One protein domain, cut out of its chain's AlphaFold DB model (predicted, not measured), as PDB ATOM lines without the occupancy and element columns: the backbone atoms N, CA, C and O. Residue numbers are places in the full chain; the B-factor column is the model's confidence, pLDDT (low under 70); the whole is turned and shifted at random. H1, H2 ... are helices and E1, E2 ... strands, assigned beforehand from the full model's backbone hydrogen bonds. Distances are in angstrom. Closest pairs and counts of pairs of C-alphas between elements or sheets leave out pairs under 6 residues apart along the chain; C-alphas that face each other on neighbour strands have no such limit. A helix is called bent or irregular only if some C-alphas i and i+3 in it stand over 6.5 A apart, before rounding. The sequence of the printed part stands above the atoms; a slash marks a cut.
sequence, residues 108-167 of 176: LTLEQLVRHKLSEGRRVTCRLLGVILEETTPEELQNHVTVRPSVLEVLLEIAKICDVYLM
ATOM      1  N   LEU A 108      31.954  45.493  14.308       66.31
ATOM      2  CA  LEU A 108      32.113  44.199  13.668       66.31
ATOM      3  C   LEU A 108      31.886  43.134  14.729       66.31
ATOM      4  O   LEU A 108      32.469  43.186  15.816       66.31
ATOM      5  N   THR A 109      31.026  42.173  14.414       85.25
ATOM      6  CA  THR A 109      30.845  41.003  15.271       85.25
ATOM      7  C   THR A 109      32.155  40.216  15.331       85.25
ATOM      8  O   THR A 109      32.979  40.287  14.411       85.25
ATOM      9  N   LEU A 110      32.363  39.452  16.406       84.94
ATOM     10  CA  LEU A 110      33.575  38.645  16.580       84.94
ATOM     11  C   LEU A 110      33.844  37.746  15.360       84.94
ATOM     12  O   LEU A 110      34.971  37.679  14.882       84.94
ATOM     13  N   GLU A 111      32.791  37.157  14.791       83.56
ATOM     14  CA  GLU A 111      32.829  36.368  13.553       83.56
ATOM     15  C   GLU A 111      33.441  37.140  12.374       83.56
ATOM     16  O   GLU A 111      34.333  36.645  11.681       83.56
ATOM     17  N   GLN A 112      32.977  38.371  12.142       85.56
ATOM     18  CA  GLN A 112      33.451  39.212  11.043       85.56
ATOM     19  C   GLN A 112      34.909  39.613  11.250       85.56
ATOM     20  O   GLN A 112      35.702  39.579  10.305       85.56
ATOM     21  N   LEU A 113      35.271  39.952  12.490       86.88
ATOM     22  CA  LEU A 113      36.643  40.285  12.846       86.88
ATOM     23  C   LEU A 113      37.573  39.096  12.600       86.88
ATOM     24  O   LEU A 113      38.622  39.263  11.979       86.88
ATOM     25  N   VAL A 114      37.178  37.902  13.043       88.00
ATOM     26  CA  VAL A 114      37.959  36.671  12.901       88.00
ATOM     27  C   VAL A 114      38.132  36.297  11.427       88.00
ATOM     28  O   VAL A 114      39.268  36.112  10.987       88.00
ATOM     29  N   ARG A 115      37.057  36.287  10.624       86.75
ATOM     30  CA  ARG A 115      37.143  36.019   9.171       86.75
ATOM     31  C   ARG A 115      38.075  36.984   8.454       86.75
ATOM     32  O   ARG A 115      38.913  36.561   7.658       86.75
ATOM     33  N   HIS A 116      37.938  38.272   8.756       84.44
ATOM     34  CA  HIS A 116      38.741  39.310   8.129       84.44
ATOM     35  C   HIS A 116      40.213  39.220   8.554       84.44
ATOM     36  O   HIS A 116      41.107  39.306   7.715       84.44
ATOM     37  N   LYS A 117      40.490  39.028   9.852       85.38
ATOM     38  CA  LYS A 117      41.860  38.922  10.386       85.38
ATOM     39  C   LYS A 117      42.585  37.677   9.894       85.38
ATOM     40  O   LYS A 117      43.782  37.747   9.642       85.38
ATOM     41  N   LEU A 118      41.867  36.570   9.731       86.38
ATOM     42  CA  LEU A 118      42.424  35.328   9.203       86.38
ATOM     43  C   LEU A 118      42.416  35.271   7.673       86.38
ATOM     44  O   LEU A 118      42.849  34.271   7.103       86.38
ATOM     45  N   SER A 119      41.970  36.334   6.993       80.81
ATOM     46  CA  SER A 119      41.899  36.419   5.528       80.81
ATOM     47  C   SER A 119      41.201  35.215   4.879       80.81
ATOM     48  O   SER A 119      41.632  34.734   3.836       80.81
ATOM     49  N   GLU A 120      40.162  34.682   5.534       80.75
ATOM     50  CA  GLU A 120      39.451  33.459   5.111       80.75
ATOM     51  C   GLU A 120      40.359  32.218   4.947       80.75
ATOM     52  O   GLU A 120      40.062  31.286   4.193       80.75
ATOM     53  N   GLY A 121      41.491  32.191   5.656       82.94
ATOM     54  CA  GLY A 121      42.404  31.056   5.674       82.94
ATOM     55  C   GLY A 121      41.719  29.786   6.182       82.94
ATOM     56  O   GLY A 121      40.823  29.837   7.012       82.94
ATOM     57  N   ARG A 122      42.142  28.616   5.696       86.69
ATOM     58  CA  ARG A 122      41.561  27.327   6.129       86.69
ATOM     59  C   ARG A 122      42.210  26.749   7.381       86.69
ATOM     60  O   ARG A 122      41.639  25.864   8.001       86.69
ATOM     61  N   ARG A 123      43.423  27.191   7.716       90.81
ATOM     62  CA  ARG A 123      44.230  26.637   8.808       90.81
ATOM     63  C   ARG A 123      44.927  27.765   9.551       90.81
ATOM     64  O   ARG A 123      45.464  28.671   8.914       90.81
ATOM     65  N   VAL A 124      44.952  27.668  10.873       90.50
ATOM     66  CA  VAL A 124      45.702  28.561  11.759       90.50
ATOM     67  C   VAL A 124      46.615  27.712  12.625       90.50
ATOM     68  O   VAL A 124      46.192  26.698  13.175       90.50
ATOM     69  N   THR A 125      47.871  28.124  12.748       90.31
ATOM     70  CA  THR A 125      48.840  27.482  13.634       90.31
ATOM     71  C   THR A 125      49.241  28.459  14.725       90.31
ATOM     72  O   THR A 125      49.773  29.528  14.433       90.31
ATOM     73  N   CYS A 126      49.000  28.087  15.977       86.56
ATOM     74  CA  CYS A 126      49.301  28.894  17.149       86.56
ATOM     75  C   CYS A 126      50.534  28.334  17.869       86.56
ATOM     76  O   CYS A 126      50.580  27.144  18.173       86.56
ATOM     77  N   ARG A 127      51.505  29.206  18.166       83.50
ATOM     78  CA  ARG A 127      52.750  28.896  18.900       83.50
ATOM     79  C   ARG A 127      52.864  29.707  20.197       83.50
ATOM     80  O   ARG A 127      53.860  30.385  20.416       83.50
ATOM     81  N   LEU A 128      51.788  29.767  20.980       68.81
ATOM     82  CA  LEU A 128      51.700  30.600  22.188       68.81
ATOM     83  C   LEU A 128      50.827  29.908  23.240       68.81
ATOM     84  O   LEU A 128      49.721  30.363  23.544       68.81
ATOM     85  N   LEU A 129      51.300  28.777  23.760       70.19
ATOM     86  CA  LEU A 129      50.494  27.945  24.646       70.19
ATOM     87  C   LEU A 129      50.124  28.643  25.953       70.19
ATOM     88  O   LEU A 129      48.959  28.597  26.290       70.19
ATOM     89  N   GLY A 130      50.975  29.474  26.563       76.75
ATOM     90  CA  GLY A 130      50.573  30.256  27.755       76.75
ATOM     91  C   GLY A 130      49.514  31.354  27.521       76.75
ATOM     92  O   GLY A 130      49.009  31.970  28.469       76.75
ATOM     93  N   VAL A 131      49.170  31.639  26.261       85.00
ATOM     94  CA  VAL A 131      48.080  32.563  25.903       85.00
ATOM     95  C   VAL A 131      46.766  31.806  25.731       85.00
ATOM     96  O   VAL A 131      45.717  32.305  26.137       85.00
ATOM     97  N   ILE A 132      46.822  30.619  25.121       90.00
ATOM     98  CA  ILE A 132      45.635  29.834  24.765       90.00
ATOM     99  C   ILE A 132      45.283  28.819  25.856       90.00
ATOM    100  O   ILE A 132      44.109  28.611  26.155       90.00
ATOM    101  N   LEU A 133      46.301  28.211  26.443       90.00
ATOM    102  CA  LEU A 133      46.255  27.157  27.442       90.00
ATOM    103  C   LEU A 133      46.737  27.676  28.799       90.00
ATOM    104  O   LEU A 133      47.412  28.707  28.886       90.00
ATOM    105  N   GLU A 134      46.316  27.004  29.863       89.88
ATOM    106  CA  GLU A 134      46.790  27.280  31.222       89.88
ATOM    107  C   GLU A 134      48.205  26.736  31.429       89.88
ATOM    108  O   GLU A 134      49.024  27.387  32.079       89.88
ATOM    109  N   GLU A 135      48.496  25.589  30.821       88.69
ATOM    110  CA  GLU A 135      49.790  24.928  30.859       88.69
ATOM    111  C   GLU A 135      50.808  25.681  29.993       88.69
ATOM    112  O   GLU A 135      50.521  26.122  28.872       88.69
ATOM    113  N   THR A 136      52.019  25.839  30.523       85.38
ATOM    114  CA  THR A 136      53.069  26.645  29.868       85.38
ATOM    115  C   THR A 136      54.300  25.845  29.483       85.38
ATOM    116  O   THR A 136      55.133  26.350  28.731       85.38
ATOM    117  N   THR A 137      54.406  24.605  29.961       84.31
ATOM    118  CA  THR A 137      55.536  23.716  29.698       84.31
ATOM    119  C   THR A 137      55.097  22.493  28.885       84.31
ATOM    120  O   THR A 137      53.950  22.045  28.993       84.31
ATOM    121  N   PRO A 138      55.980  21.927  28.043       82.56
ATOM    122  CA  PRO A 138      55.641  20.775  27.212       82.56
ATOM    123  C   PRO A 138      55.310  19.509  28.014       82.56
ATOM    124  O   PRO A 138      54.587  18.644  27.516       82.56
ATOM    125  N   GLU A 139      55.802  19.379  29.246       84.62
ATOM    126  CA  GLU A 139      55.536  18.236  30.124       84.62
ATOM    127  C   GLU A 139      54.109  18.269  30.691       84.62
ATOM    128  O   GLU A 139      53.451  17.233  30.804       84.62
ATOM    129  N   GLU A 140      53.599  19.456  31.028       84.81
ATOM    130  CA  GLU A 140      52.235  19.633  31.542       84.81
ATOM    131  C   GLU A 140      51.192  19.253  30.481       84.81
ATOM    132  O   GLU A 140      50.257  18.498  30.773       84.81
ATOM    133  N   LEU A 141      51.432  19.674  29.234       82.62
ATOM    134  CA  LEU A 141      50.564  19.429  28.075       82.62
ATOM    135  C   LEU A 141      50.385  17.954  27.726       82.62
ATOM    136  O   LEU A 141      49.361  17.565  27.167       82.62
ATOM    137  N   GLN A 142      51.393  17.129  28.013       82.94
ATOM    138  CA  GLN A 142      51.314  15.688  27.773       82.94
ATOM    139  C   GLN A 142      50.334  15.006  28.728       82.94
ATOM    140  O   GLN A 142      49.737  13.988  28.378       82.94
ATOM    141  N   ASN A 143      50.164  15.565  29.927       85.62
ATOM    142  CA  ASN A 143      49.268  15.020  30.937       85.62
ATOM    143  C   ASN A 143      47.830  15.493  30.720       85.62
ATOM    144  O   ASN A 143      46.893  14.698  30.792       85.62
ATOM    145  N   HIS A 144      47.654  16.791  30.478       85.31
ATOM    146  CA  HIS A 144      46.352  17.405  30.254       85.31
ATOM    147  C   HIS A 144      46.499  18.745  29.538       85.31
ATOM    148  O   HIS A 144      47.578  19.325  29.484       85.31
ATOM    149  N   VAL A 145      45.391  19.219  28.976       87.38
ATOM    150  CA  VAL A 145      45.330  20.485  28.254       87.38
ATOM    151  C   VAL A 145      44.073  21.222  28.680       87.38
ATOM    152  O   VAL A 145      42.963  20.711  28.489       87.38
ATOM    153  N   THR A 146      44.243  22.438  29.192       91.00
ATOM    154  CA  THR A 146      43.143  23.281  29.659       91.00
ATOM    155  C   THR A 146      43.161  24.606  28.912       91.00
ATOM    156  O   THR A 146      44.106  25.382  29.003       91.00
ATOM    157  N   VAL A 147      42.102  24.893  28.149       90.94
ATOM    158  CA  VAL A 147      41.975  26.169  27.425       90.94
ATOM    159  C   VAL A 147      41.574  27.274  28.397       90.94
ATOM    160  O   VAL A 147      40.580  27.147  29.113       90.94
ATOM    161  N   ARG A 148      42.290  28.403  28.364       91.00
ATOM    162  CA  ARG A 148      41.987  29.556  29.217       91.00
ATOM    163  C   ARG A 148      40.606  30.127  28.876       91.00
ATOM    164  O   ARG A 148      40.351  30.451  27.710       91.00
ATOM    165  N   PRO A 149      39.739  30.390  29.873       91.31
ATOM    166  CA  PRO A 149      38.407  30.944  29.624       91.31
ATOM    167  C   PRO A 149      38.426  32.280  28.868       91.31
ATOM    168  O   PRO A 149      37.530  32.556  28.077       91.31
ATOM    169  N   SER A 150      39.474  33.089  29.064       90.31
ATOM    170  CA  SER A 150      39.632  34.407  28.433       90.31
ATOM    171  C   SER A 150      39.724  34.370  26.908       90.31
ATOM    172  O   SER A 150      39.445  35.379  26.268       90.31
ATOM    173  N   VAL A 151      40.137  33.243  26.320       90.38
ATOM    174  CA  VAL A 151      40.282  33.099  24.862       90.38
ATOM    175  C   VAL A 151      39.239  32.174  24.243       90.38
ATOM    176  O   VAL A 151      39.184  32.060  23.021       90.38
ATOM    177  N   LEU A 152      38.418  31.515  25.066       90.81
ATOM    178  CA  LEU A 152      37.522  30.444  24.637       90.81
ATOM    179  C   LEU A 152      36.561  30.897  23.532       90.81
ATOM    180  O   LEU A 152      36.418  30.211  22.525       90.81
ATOM    181  N   GLU A 153      35.940  32.067  23.699       91.00
ATOM    182  CA  GLU A 153      34.978  32.611  22.732       91.00
ATOM    183  C   GLU A 153      35.635  32.886  21.372       91.00
ATOM    184  O   GLU A 153      35.114  32.498  20.327       91.00
ATOM    185  N   VAL A 154      36.829  33.486  21.390       91.00
ATOM    186  CA  VAL A 154      37.605  33.776  20.178       91.00
ATOM    187  C   VAL A 154      38.044  32.484  19.497       91.00
ATOM    188  O   VAL A 154      37.912  32.353  18.282       91.00
ATOM    189  N   LEU A 155      38.535  31.512  20.266       91.56
ATOM    190  CA  LEU A 155      39.013  30.238  19.739       91.56
ATOM    191  C   LEU A 155      37.875  29.424  19.114       91.56
ATOM    192  O   LEU A 155      38.060  28.833  18.052       91.56
ATOM    193  N   LEU A 156      36.690  29.442  19.734       91.56
ATOM    194  CA  LEU A 156      35.487  28.811  19.193       91.56
ATOM    195  C   LEU A 156      35.090  29.444  17.855       91.56
ATOM    196  O   LEU A 156      34.751  28.735  16.912       91.56
ATOM    197  N   GLU A 157      35.155  30.773  17.757       91.88
ATOM    198  CA  GLU A 157      34.821  31.485  16.525       91.88
ATOM    199  C   GLU A 157      35.816  31.186  15.397       91.88
ATOM    200  O   GLU A 157      35.414  30.960  14.257       91.88
ATOM    201  N   ILE A 158      37.110  31.102  15.718       91.75
ATOM    202  CA  ILE A 158      38.146  30.666  14.773       91.75
ATOM    203  C   ILE A 158      37.870  29.230  14.311       91.75
ATOM    204  O   ILE A 158      37.889  28.957  13.111       91.75
ATOM    205  N   ALA A 159      37.559  28.325  15.242       91.88
ATOM    206  CA  ALA A 159      37.319  26.913  14.950       91.88
ATOM    207  C   ALA A 159      36.083  26.662  14.065       91.88
ATOM    208  O   ALA A 159      35.991  25.617  13.425       91.88
ATOM    209  N   LYS A 160      35.138  27.610  13.975       91.00
ATOM    210  CA  LYS A 160      34.000  27.513  13.040       91.00
ATOM    211  C   LYS A 160      34.419  27.615  11.574       91.00
ATOM    212  O   LYS A 160      33.696  27.129  10.705       91.00
ATOM    213  N   ILE A 161      35.523  28.303  11.288       86.81
ATOM    214  CA  ILE A 161      35.934  28.649   9.919       86.81
ATOM    215  C   ILE A 161      37.314  28.102   9.536       86.81
ATOM    216  O   ILE A 161      37.623  28.024   8.345       86.81
ATOM    217  N   CYS A 162      38.137  27.726  10.515       89.31
ATOM    218  CA  CYS A 162      39.509  27.281  10.322       89.31
ATOM    219  C   CYS A 162      39.822  26.052  11.174       89.31
ATOM    220  O   CYS A 162      39.408  25.964  12.329       89.31
ATOM    221  N   ASP A 163      40.685  25.181  10.660       92.62
ATOM    222  CA  ASP A 163      41.340  24.165  11.479       92.62
ATOM    223  C   ASP A 163      42.422  24.832  12.343       92.62
ATOM    224  O   ASP A 163      43.342  25.479  11.822       92.62
ATOM    225  N   VAL A 164      42.326  24.670  13.661       91.06
ATOM    226  CA  VAL A 164      43.282  25.229  14.624       91.06
ATOM    227  C   VAL A 164      44.309  24.171  15.010       91.06
ATOM    228  O   VAL A 164      43.958  23.100  15.498       91.06
ATOM    229  N   TYR A 165      45.587  24.492  14.829       90.44
ATOM    230  CA  TYR A 165      46.715  23.662  15.239       90.44
ATOM    231  C   TYR A 165      47.485  24.375  16.340       90.44
ATOM    232  O   TYR A 165      47.988  25.478  16.136       90.44
ATOM    233  N   LEU A 166      47.603  23.734  17.495       87.81
ATOM    234  CA  LEU A 166      48.484  24.185  18.563       87.81
ATOM    235  C   LEU A 166      49.837  23.495  18.381       87.81
ATOM    236  O   LEU A 166      49.889  22.285  18.169       87.81
ATOM    237  N   MET A 167      50.919  24.268  18.392       85.94
ATOM    238  CA  MET A 167      52.278  23.756  18.236       85.94
ATOM    239  C   MET A 167      53.170  24.276  19.355       85.94
ATOM    240  O   MET A 167      53.227  25.485  19.571       85.94
TER     241      MET A 167
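This is residues 108 to 167 of the 176 residues of an uncharacterized protein of Aegilops tauschii subsp. strangulata (UniProt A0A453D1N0). H4 and a ribbon of two parallel strands, E1 and E2, along one side make the middle stretch of an elongated shape; H1 packs on H4 and makes one end, and a loop that holds H3 makes the other. The printed part has 60 residues, in order H1 E1 H2 H3 H4 E2, mixed class, only just compact, close to loose: radius of gyration of the C-alphas 12.4 A, spans 37 by 20 by 15 A.

E1 is residues 123 to 126; E2, 163 to 166, ends at C-alpha (48.484, 24.185, 18.563). H4, 149 to 159, 15.3 A long, is irregular: C-alphas 150 and 153 are 7.6 A apart. H1, 110 to 117, 10.3 A long, begins at C-alpha (33.575, 38.645, 16.580). H2 is 129 to 132, H3 138 to 143.

E1 and E2 are parallel at 19 degrees; N 124 and O 163, 2.9 A, are within hydrogen-bond range. With H2, H3 and H4 between, they form a strand-helix-strand unit, parallel neighbour strands joined through helices. H1 and H4 touch, closest C-alphas Glu 111 and Glu 157, 6.1 A, at a steep tilt of 64 degrees. H2 and H4 are close but not clearly touching, closest C-alphas Ile 132 and Val 151, 6.3 A. H3 is apart from H2 and H4. Every O i to N i+4 pair is within range in H1, 5 of 7 in H4, 0 of 2 in H3, where 2 of 3 O i to N i+3 pairs are; H2 is too short.

The farthest C-alphas, Leu 108 and Glu 139, are 38.6 A apart. The printed part has no cut and no long link; pLDDT is under 70 at residues 108 and 128.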